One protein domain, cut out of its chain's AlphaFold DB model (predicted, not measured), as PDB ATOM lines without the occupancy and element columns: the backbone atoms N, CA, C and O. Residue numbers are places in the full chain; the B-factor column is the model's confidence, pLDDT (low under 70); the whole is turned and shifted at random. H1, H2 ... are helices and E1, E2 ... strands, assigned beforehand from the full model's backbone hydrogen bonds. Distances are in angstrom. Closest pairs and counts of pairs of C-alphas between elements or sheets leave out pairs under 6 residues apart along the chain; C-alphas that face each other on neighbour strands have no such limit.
ATOM      1  N   HIS A   7     188.769  88.003 237.467       93.94
ATOM      2  CA  HIS A   7     189.546  87.686 236.272       93.94
ATOM      3  C   HIS A   7     190.763  86.797 236.599       93.94
ATOM      4  O   HIS A   7     191.073  85.882 235.840       93.94
ATOM      5  N   ALA A   8     191.396  86.990 237.765       93.69
ATOM      6  CA  ALA A   8     192.539  86.186 238.204       93.69
ATOM      7  C   ALA A   8     192.171  84.719 238.507       93.69
ATOM      8  O   ALA A   8     193.048  83.859 238.552       93.69
ATOM      9  N   LEU A   9     190.882  84.430 238.700       94.62
ATOM     10  CA  LEU A   9     190.320  83.093 238.903       94.62
ATOM     11  C   LEU A   9     189.724  82.504 237.611       94.62
ATOM     12  O   LEU A   9     189.097  81.449 237.654       94.62
ATOM     13  N   GLY A  10     189.882  83.180 236.467       94.25
ATOM     14  CA  GLY A  10     189.276  82.774 235.195       94.25
ATOM     15  C   GLY A  10     187.774  83.064 235.095       94.25
ATOM     16  O   GLY A  10     187.106  82.501 234.230       94.25
ATOM     17  N   LEU A  11     187.235  83.924 235.966       96.31
ATOM     18  CA  LEU A  11     185.831  84.343 235.968       96.31
ATOM     19  C   LEU A  11     185.710  85.826 235.575       96.31
ATOM     20  O   LEU A  11     186.612  86.606 235.870       96.31
ATOM     21  N   PRO A  12     184.617  86.261 234.930       95.56
ATOM     22  CA  PRO A  12     184.482  87.657 234.532       95.56
ATOM     23  C   PRO A  12     184.159  88.560 235.730       95.56
ATOM     24  O   PRO A  12     183.309  88.232 236.553       95.56
ATOM     25  N   ASP A  13     184.789  89.733 235.791       97.31
ATOM     26  CA  ASP A  13     184.369  90.799 236.708       97.31
ATOM     27  C   ASP A  13     183.062  91.458 236.217       97.31
ATOM     28  O   ASP A  13     182.648  91.285 235.073       97.31
ATOM     29  N   PHE A  14     182.392  92.233 237.065       97.69
ATOM     30  CA  PHE A  14     181.187  92.981 236.708       97.69
ATOM     31  C   PHE A  14     181.468  94.468 236.571       97.69
ATOM     32  O   PHE A  14     182.292  95.023 237.293       97.69
ATOM     33  N   GLN A  15     180.719  95.122 235.687       98.00
ATOM     34  CA  GLN A  15     180.802  96.556 235.447       98.00
ATOM     35  C   GLN A  15     179.395  97.159 235.377       98.00
ATOM     36  O   GLN A  15     178.529  96.660 234.662       98.00
ATOM     37  N   ILE A  16     179.165  98.256 236.101       97.50
ATOM     38  CA  ILE A  16     177.953  99.079 235.980       97.50
ATOM     39  C   ILE A  16     178.371 100.528 235.756       97.50
ATOM     40  O   ILE A  16     178.991 101.154 236.623       97.50
ATOM     41  N   LYS A  17     177.971 101.099 234.619       96.12
ATOM     42  CA  LYS A  17     177.977 102.551 234.411       96.12
ATOM     43  C   LYS A  17     176.641 103.126 234.852       96.12
ATOM     44  O   LYS A  17     175.599 102.637 234.427       96.12
ATOM     45  N   PHE A  18     176.669 104.173 235.666       95.62
ATOM     46  CA  PHE A  18     175.451 104.799 236.160       95.62
ATOM     47  C   PHE A  18     175.652 106.279 236.476       95.62
ATOM     48  O   PHE A  18     176.762 106.731 236.752       95.62
ATOM     49  N   THR A  19     174.540 107.007 236.467       95.31
ATOM     50  CA  THR A  19     174.394 108.374 236.974       95.31
ATOM     51  C   THR A  19     173.131 108.415 237.827       95.31
ATOM     52  O   THR A  19     172.152 107.767 237.463       95.31
ATOM     53  N   ASN A  20     173.118 109.187 238.917       94.12
ATOM     54  CA  ASN A  20     171.944 109.355 239.788       94.12
ATOM     55  C   ASN A  20     171.412 108.050 240.429       94.12
ATOM     56  O   ASN A  20     170.217 107.949 240.702       94.12
ATOM     57  N   LEU A  21     172.272 107.054 240.672       95.25
ATOM     58  CA  LEU A  21     171.951 105.891 241.513       95.25
ATOM     59  C   LEU A  21     172.751 105.971 242.812       95.25
ATOM     60  O   LEU A  21     173.851 106.519 242.815       95.25
ATOM     61  N   ASN A  22     172.218 105.397 243.889       97.00
ATOM     62  CA  ASN A  22     172.935 105.303 245.154       97.00
ATOM     63  C   ASN A  22     174.109 104.319 245.034       97.00
ATOM     64  O   ASN A  22     173.929 103.153 244.674       97.00
ATOM     65  N   GLU A  23     175.312 104.775 245.362       97.69
ATOM     66  CA  GLU A  23     176.545 104.010 245.199       97.69
ATOM     67  C   GLU A  23     176.575 102.766 246.093       97.69
ATOM     68  O   GLU A  23     177.046 101.713 245.663       97.69
ATOM     69  N   SER A  24     176.036 102.860 247.313       98.25
ATOM     70  CA  SER A  24     175.968 101.740 248.257       98.25
ATOM     71  C   SER A  24     175.018 100.647 247.770       98.25
ATOM     72  O   SER A  24     175.324  99.462 247.903       98.25
ATOM     73  N   GLU A  25     173.887 101.017 247.166       97.75
ATOM     74  CA  GLU A  25     172.966 100.045 246.571       97.75
ATOM     75  C   GLU A  25     173.598  99.346 245.359       97.75
ATOM     76  O   GLU A  25     173.474  98.128 245.213       97.75
ATOM     77  N   VAL A  26     174.329 100.089 244.519       97.81
ATOM     78  CA  VAL A  26     175.074  99.516 243.385       97.81
ATOM     79  C   VAL A  26     176.177  98.571 243.867       97.81
ATOM     80  O   VAL A  26     176.308  97.473 243.326       97.81
ATOM     81  N   ALA A  27     176.929  98.942 244.906       98.06
ATOM     82  CA  ALA A  27     177.954  98.081 245.494       98.06
ATOM     83  C   ALA A  27     177.353  96.781 246.058       98.06
ATOM     84  O   ALA A  27     177.866  95.693 245.792       98.06
ATOM     85  N   GLY A  28     176.228  96.873 246.775       98.00
ATOM     86  CA  GLY A  28     175.507  95.700 247.274       98.00
ATOM     87  C   GLY A  28     174.984  94.800 246.149       98.00
ATOM     88  O   GLY A  28     175.048  93.575 246.246       98.00
ATOM     89  N   LEU A  29     174.514  95.389 245.047       97.19
ATOM     90  CA  LEU A  29     174.079  94.639 243.871       97.19
ATOM     91  C   LEU A  29     175.247  93.903 243.195       97.19
ATOM     92  O   LEU A  29     175.119  92.714 242.900       97.19
ATOM     93  N   LEU A  30     176.389  94.573 243.009       97.69
ATOM     94  CA  LEU A  30     177.608  93.961 242.470       97.69
ATOM     95  C   LEU A  30     178.107  92.813 243.345       97.69
ATOM     96  O   LEU A  30     178.500  91.780 242.810       97.69
ATOM     97  N   TRP A  31     178.041  92.953 244.671       97.44
ATOM     98  CA  TRP A  31     178.403  91.877 245.593       97.44
ATOM     99  C   TRP A  31     177.552  90.620 245.374       97.44
ATOM    100  O   TRP A  31     178.078  89.508 245.324       97.44
ATOM    101  N   ASN A  32     176.244  90.786 245.169       96.69
ATOM    102  CA  ASN A  32     175.352  89.663 244.886       96.69
ATOM    103  C   ASN A  32     175.686  88.981 243.553       96.69
ATOM    104  O   ASN A  32     175.650  87.754 243.461       96.69
ATOM    105  N   TYR A  33     176.014  89.760 242.520       96.69
ATOM    106  CA  TYR A  33     176.410  89.223 241.216       96.69
ATOM    107  C   TYR A  33     177.729  88.457 241.299       96.69
ATOM    108  O   TYR A  33     177.819  87.325 240.822       96.69
ATOM    109  N   TRP A  34     178.718  89.061 241.962       95.94
ATOM    110  CA  TRP A  34     180.024  88.473 242.229       95.94
ATOM    111  C   TRP A  34     179.875  87.134 242.946       95.94
ATOM    112  O   TRP A  34     180.371  86.121 242.463       95.94
ATOM    113  N   TYR A  35     179.115  87.102 244.047       96.69
ATOM    114  CA  TYR A  35     178.896  85.884 244.827       96.69
ATOM    115  C   TYR A  35     178.223  84.786 243.997       96.69
ATOM    116  O   TYR A  35     178.635  83.628 244.048       96.69
ATOM    117  N   TYR A  36     177.217  85.149 243.198       96.31
ATOM    118  CA  TYR A  36     176.519  84.196 242.343       96.31
ATOM    119  C   TYR A  36     177.443  83.558 241.297       96.31
ATOM    120  O   TYR A  36     177.441  82.334 241.164       96.31
ATOM    121  N   VAL A  37     178.246  84.356 240.582       95.81
ATOM    122  CA  VAL A  37     179.184  83.833 239.572       95.81
ATOM    123  C   VAL A  37     180.354  83.106 240.218       95.81
ATOM    124  O   VAL A  37     180.770  82.072 239.709       95.81
ATOM    125  N   TYR A  38     180.843  83.563 241.369       96.12
ATOM    126  CA  TYR A  38     181.848  82.825 242.130       96.12
ATOM    127  C   TYR A  38     181.354  81.417 242.501       96.12
ATOM    128  O   TYR A  38     182.092  80.446 242.360       96.12
ATOM    129  N   ALA A  39     180.092  81.288 242.924       97.25
ATOM    130  CA  ALA A  39     179.503  79.999 243.287       97.25
ATOM    131  C   ALA A  39     179.103  79.133 242.077       97.25
ATOM    132  O   ALA A  39     179.137  77.908 242.170       97.25
ATOM    133  N   SER A  40     178.700  79.751 240.964       96.19
ATOM    134  CA  SER A  40     178.106  79.048 239.812       96.19
ATOM    135  C   SER A  40     179.062  78.868 238.629       96.19
ATOM    136  O   SER A  40     178.762  78.102 237.717       96.19
ATOM    137  N   GLY A  41     180.196  79.568 238.618       95.81
ATOM    138  CA  GLY A  41     181.070  79.698 237.456       95.81
ATOM    139  C   GLY A  41     180.545  80.704 236.424       95.81
ATOM    140  O   GLY A  41     179.580  81.435 236.661       95.81
ATOM    141  N   ASP A  42     181.186  80.740 235.253       94.25
ATOM    142  CA  ASP A  42     180.857  81.664 234.160       94.25
ATOM    143  C   ASP A  42     179.577  81.256 233.403       94.25
ATOM    144  O   ASP A  42     179.611  80.731 232.289       94.25
ATOM    145  N   VAL A  43     178.424  81.470 234.041       94.62
ATOM    146  CA  VAL A  43     177.102  81.047 233.539       94.62
ATOM    147  C   VAL A  43     176.300  82.165 232.870       94.62
ATOM    148  O   VAL A  43     175.305  81.890 232.202       94.62
ATOM    149  N   ILE A  44     176.702  83.427 233.040       94.56
ATOM    150  CA  ILE A  44     175.987  84.579 232.479       94.56
ATOM    151  C   ILE A  44     176.493  84.837 231.060       94.56
ATOM    152  O   ILE A  44     177.691  84.992 230.833       94.56
ATOM    153  N   GLN A  45     175.576  84.922 230.099       94.81
ATOM    154  CA  GLN A  45     175.890  85.168 228.691       94.81
ATOM    155  C   GLN A  45     175.400  86.544 228.228       94.81
ATOM    156  O   GLN A  45     174.423  87.086 228.752       94.81
ATOM    157  N   SER A  46     176.055  87.096 227.202       96.44
ATOM    158  CA  SER A  46     175.574  88.295 226.510       96.44
ATOM    159  C   SER A  46     174.127  88.113 226.045       96.44
ATOM    160  O   SER A  46     173.755  87.060 225.530       96.44
ATOM    161  N   GLY A  47     173.295  89.134 226.237       95.31
ATOM    162  CA  GLY A  47     171.868  89.067 225.922       95.31
ATOM    163  C   GLY A  47     170.982  88.579 227.066       95.31
ATOM    164  O   GLY A  47     169.769  88.782 227.007       95.31
ATOM    165  N   ASN A  48     171.548  87.988 228.123       96.00
ATOM    166  CA  ASN A  48     170.776  87.654 229.316       96.00
ATOM    167  C   ASN A  48     170.243  88.925 229.988       96.00
ATOM    168  O   ASN A  48     170.812  90.014 229.873       96.00
ATOM    169  N   THR A  49     169.141  88.769 230.717       94.69
ATOM    170  CA  THR A  49     168.638  89.818 231.606       94.69
ATOM    171  C   THR A  49     168.835  89.393 233.045       94.69
ATOM    172  O   THR A  49     168.672  88.222 233.388       94.69
ATOM    173  N   TRP A  50     169.180  90.353 233.892       93.62
ATOM    174  CA  TRP A  50     169.427  90.111 235.301       93.62
ATOM    175  C   TRP A  50     168.727  91.141 236.176       93.62
ATOM    176  O   TRP A  50     168.308  92.206 235.719       93.62
ATOM    177  N   GLN A  51     168.554  90.797 237.445       95.06
ATOM    178  CA  GLN A  51     167.843  91.621 238.413       95.06
ATOM    179  C   GLN A  51     168.622  92.904 238.722       95.06
ATOM    180  O   GLN A  51     169.696  92.804 239.299       95.06
ATOM    181  N   GLY A  52     168.084  94.081 238.381       95.50
ATOM    182  CA  GLY A  52     168.643  95.382 238.770       95.50
ATOM    183  C   GLY A  52     168.244  95.795 240.196       95.50
ATOM    184  O   GLY A  52     167.751  94.974 240.971       95.50
ATOM    185  N   LEU A  53     168.395  97.081 240.532       94.56
ATOM    186  CA  LEU A  53     168.175  97.597 241.898       94.56
ATOM    187  C   LEU A  53     166.749  97.405 242.444       94.56
ATOM    188  O   LEU A  53     166.566  97.082 243.614       94.56
ATOM    189  N   SER A  54     165.720  97.575 241.611       92.50
ATOM    190  CA  SER A  54     164.322  97.374 242.019       92.50
ATOM    191  C   SER A  54     163.782  96.052 241.487       92.50
ATOM    192  O   SER A  54     164.149  95.642 240.393       92.50
ATOM    193  N   LYS A  55     162.823  95.418 242.175       86.56
ATOM    194  CA  LYS A  55     162.232  94.121 241.759       86.56
ATOM    195  C   LYS A  55     161.705  94.077 240.316       86.56
ATOM    196  O   LYS A  55     161.602  93.003 239.736       86.56
ATOM    197  N   ARG A  56     161.335  95.229 239.747       90.62
ATOM    198  CA  ARG A  56     160.850  95.351 238.361       90.62
ATOM    199  C   ARG A  56     161.953  95.715 237.367       90.62
ATOM    200  O   ARG A  56     161.740  95.598 236.167       90.62
ATOM    201  N   SER A  57     163.114  96.139 237.853       92.69
ATOM    202  CA  SER A  57     164.269  96.462 237.031       92.69
ATOM    203  C   SER A  57     164.940  95.191 236.518       92.69
ATOM    204  O   SER A  57     165.351  94.326 237.300       92.69
ATOM    205  N   LYS A  58     165.055  95.094 235.195       94.88
ATOM    206  CA  LYS A  58     165.831  94.073 234.497       94.88
ATOM    207  C   LYS A  58     166.870  94.765 233.633       94.88
ATOM    208  O   LYS A  58     166.517  95.572 232.775       94.88
ATOM    209  N   TRP A  59     168.132  94.457 233.886       96.25
ATOM    210  CA  TRP A  59     169.277  95.012 233.172       96.25
ATOM    211  C   TRP A  59     169.851  93.974 232.227       96.25
ATOM    212  O   TRP A  59     169.805  92.775 232.514       96.25
ATOM    213  N   LYS A  60     170.366  94.431 231.086       97.06
ATOM    214  CA  LYS A  60     170.958  93.548 230.081       97.06
ATOM    215  C   LYS A  60     172.420  93.284 230.430       97.06
ATOM    216  O   LYS A  60     173.150  94.234 230.700       97.06
ATOM    217  N   ALA A  61     172.817  92.018 230.410       97.38
ATOM    218  CA  ALA A  61     174.201  91.595 230.556       97.38
ATOM    219  C   ALA A  61     174.877  91.533 229.182       97.38
ATOM    220  O   ALA A  61     174.331  90.948 228.242       97.38
ATOM    221  N   GLU A  62     176.065  92.119 229.067       97.75
ATOM    222  CA  GLU A  62     176.898  92.062 227.866       97.75
ATOM    223  C   GLU A  62     178.355  91.800 228.249       97.75
ATOM    224  O   GLU A  62     178.944  92.560 229.016       97.75
TER     225      GLU A  62
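Overview. This is residues 7 to 62 of the 80 residues of the protein "DUF4261 domain-containing protein" of Adhaeribacter arboris (UniProt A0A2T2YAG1). One helix, H1, makes a long side of the domain, with the short strand E1 beside it running the other way, and a small two-stranded hairpin, E2 and E3, stands a little off from both. The chain folds back between E1 and H1 through residues 16 to 22, and residues 41 to 48 lead from the end of H1 to the hairpin. The printed part has 56 residues with one named helix and three named strands, in the order E1, H1, E2, E3 along the chain; the sheet, in the order E2 - E3, is antiparallel, and the class is mixed, helices and strands. The whole is compact, with a radius of gyration of the C-alphas of 11.5 A, and it spans 32 by 22 by 17 A.

Along the chain. The printed part begins at His 7, and the first named element is the strand E1, residues 13 to 15, with C-alpha 13 at (184.369, 90.799, 236.708). The helix H1 is residues 23 to 40 and is 25.6 A long from first to last C-alpha, starting with C-alpha 23 at (176.545, 104.010, 245.199). The strand E2 is residues 49 to 51, 7.1 A long. The strand E3, residues 58 to 62, is the longest strand by residues and measures 13.1 A; it ends at C-alpha 62, at (176.898, 92.062, 227.866).

Arrangement. The closest C-alphas of E1 and H1 are those of Phe 14 and Leu 30, 6.9 A apart, and the centres of the two elements are 9.2 A apart. E1 pairs with no named strand. In H1 every backbone pair of O i and N i+4 is within hydrogen-bond range. E2 and E3 form a hairpin of antiparallel neighbour strands, with 129 degrees between their directions. Across this pair, N 50 and O 59 are 2.9 A apart, and N 59 and O 50 are also 2.9 A apart, both within hydrogen-bond range. The C-alphas of Thr 49 and Lys 60 face each other at 4.6 A. E1 is apart from E2 and from E3, and H1 is apart from E3.

Size, cuts and confidence. The two C-alphas farthest apart are those of Ala 8 and Arg 56, at 33.0 A. The C-alphas of His 7 and Glu 62, the first and last printed residues, are 15.8 A apart. The printed part has no cut. The links from E1 to H1, H1 to E2 and E2 to E3 are short, with 7, 8 and 6 residues. The mean pLDDT of the printed part is 95.7, and no printed residue is under 70.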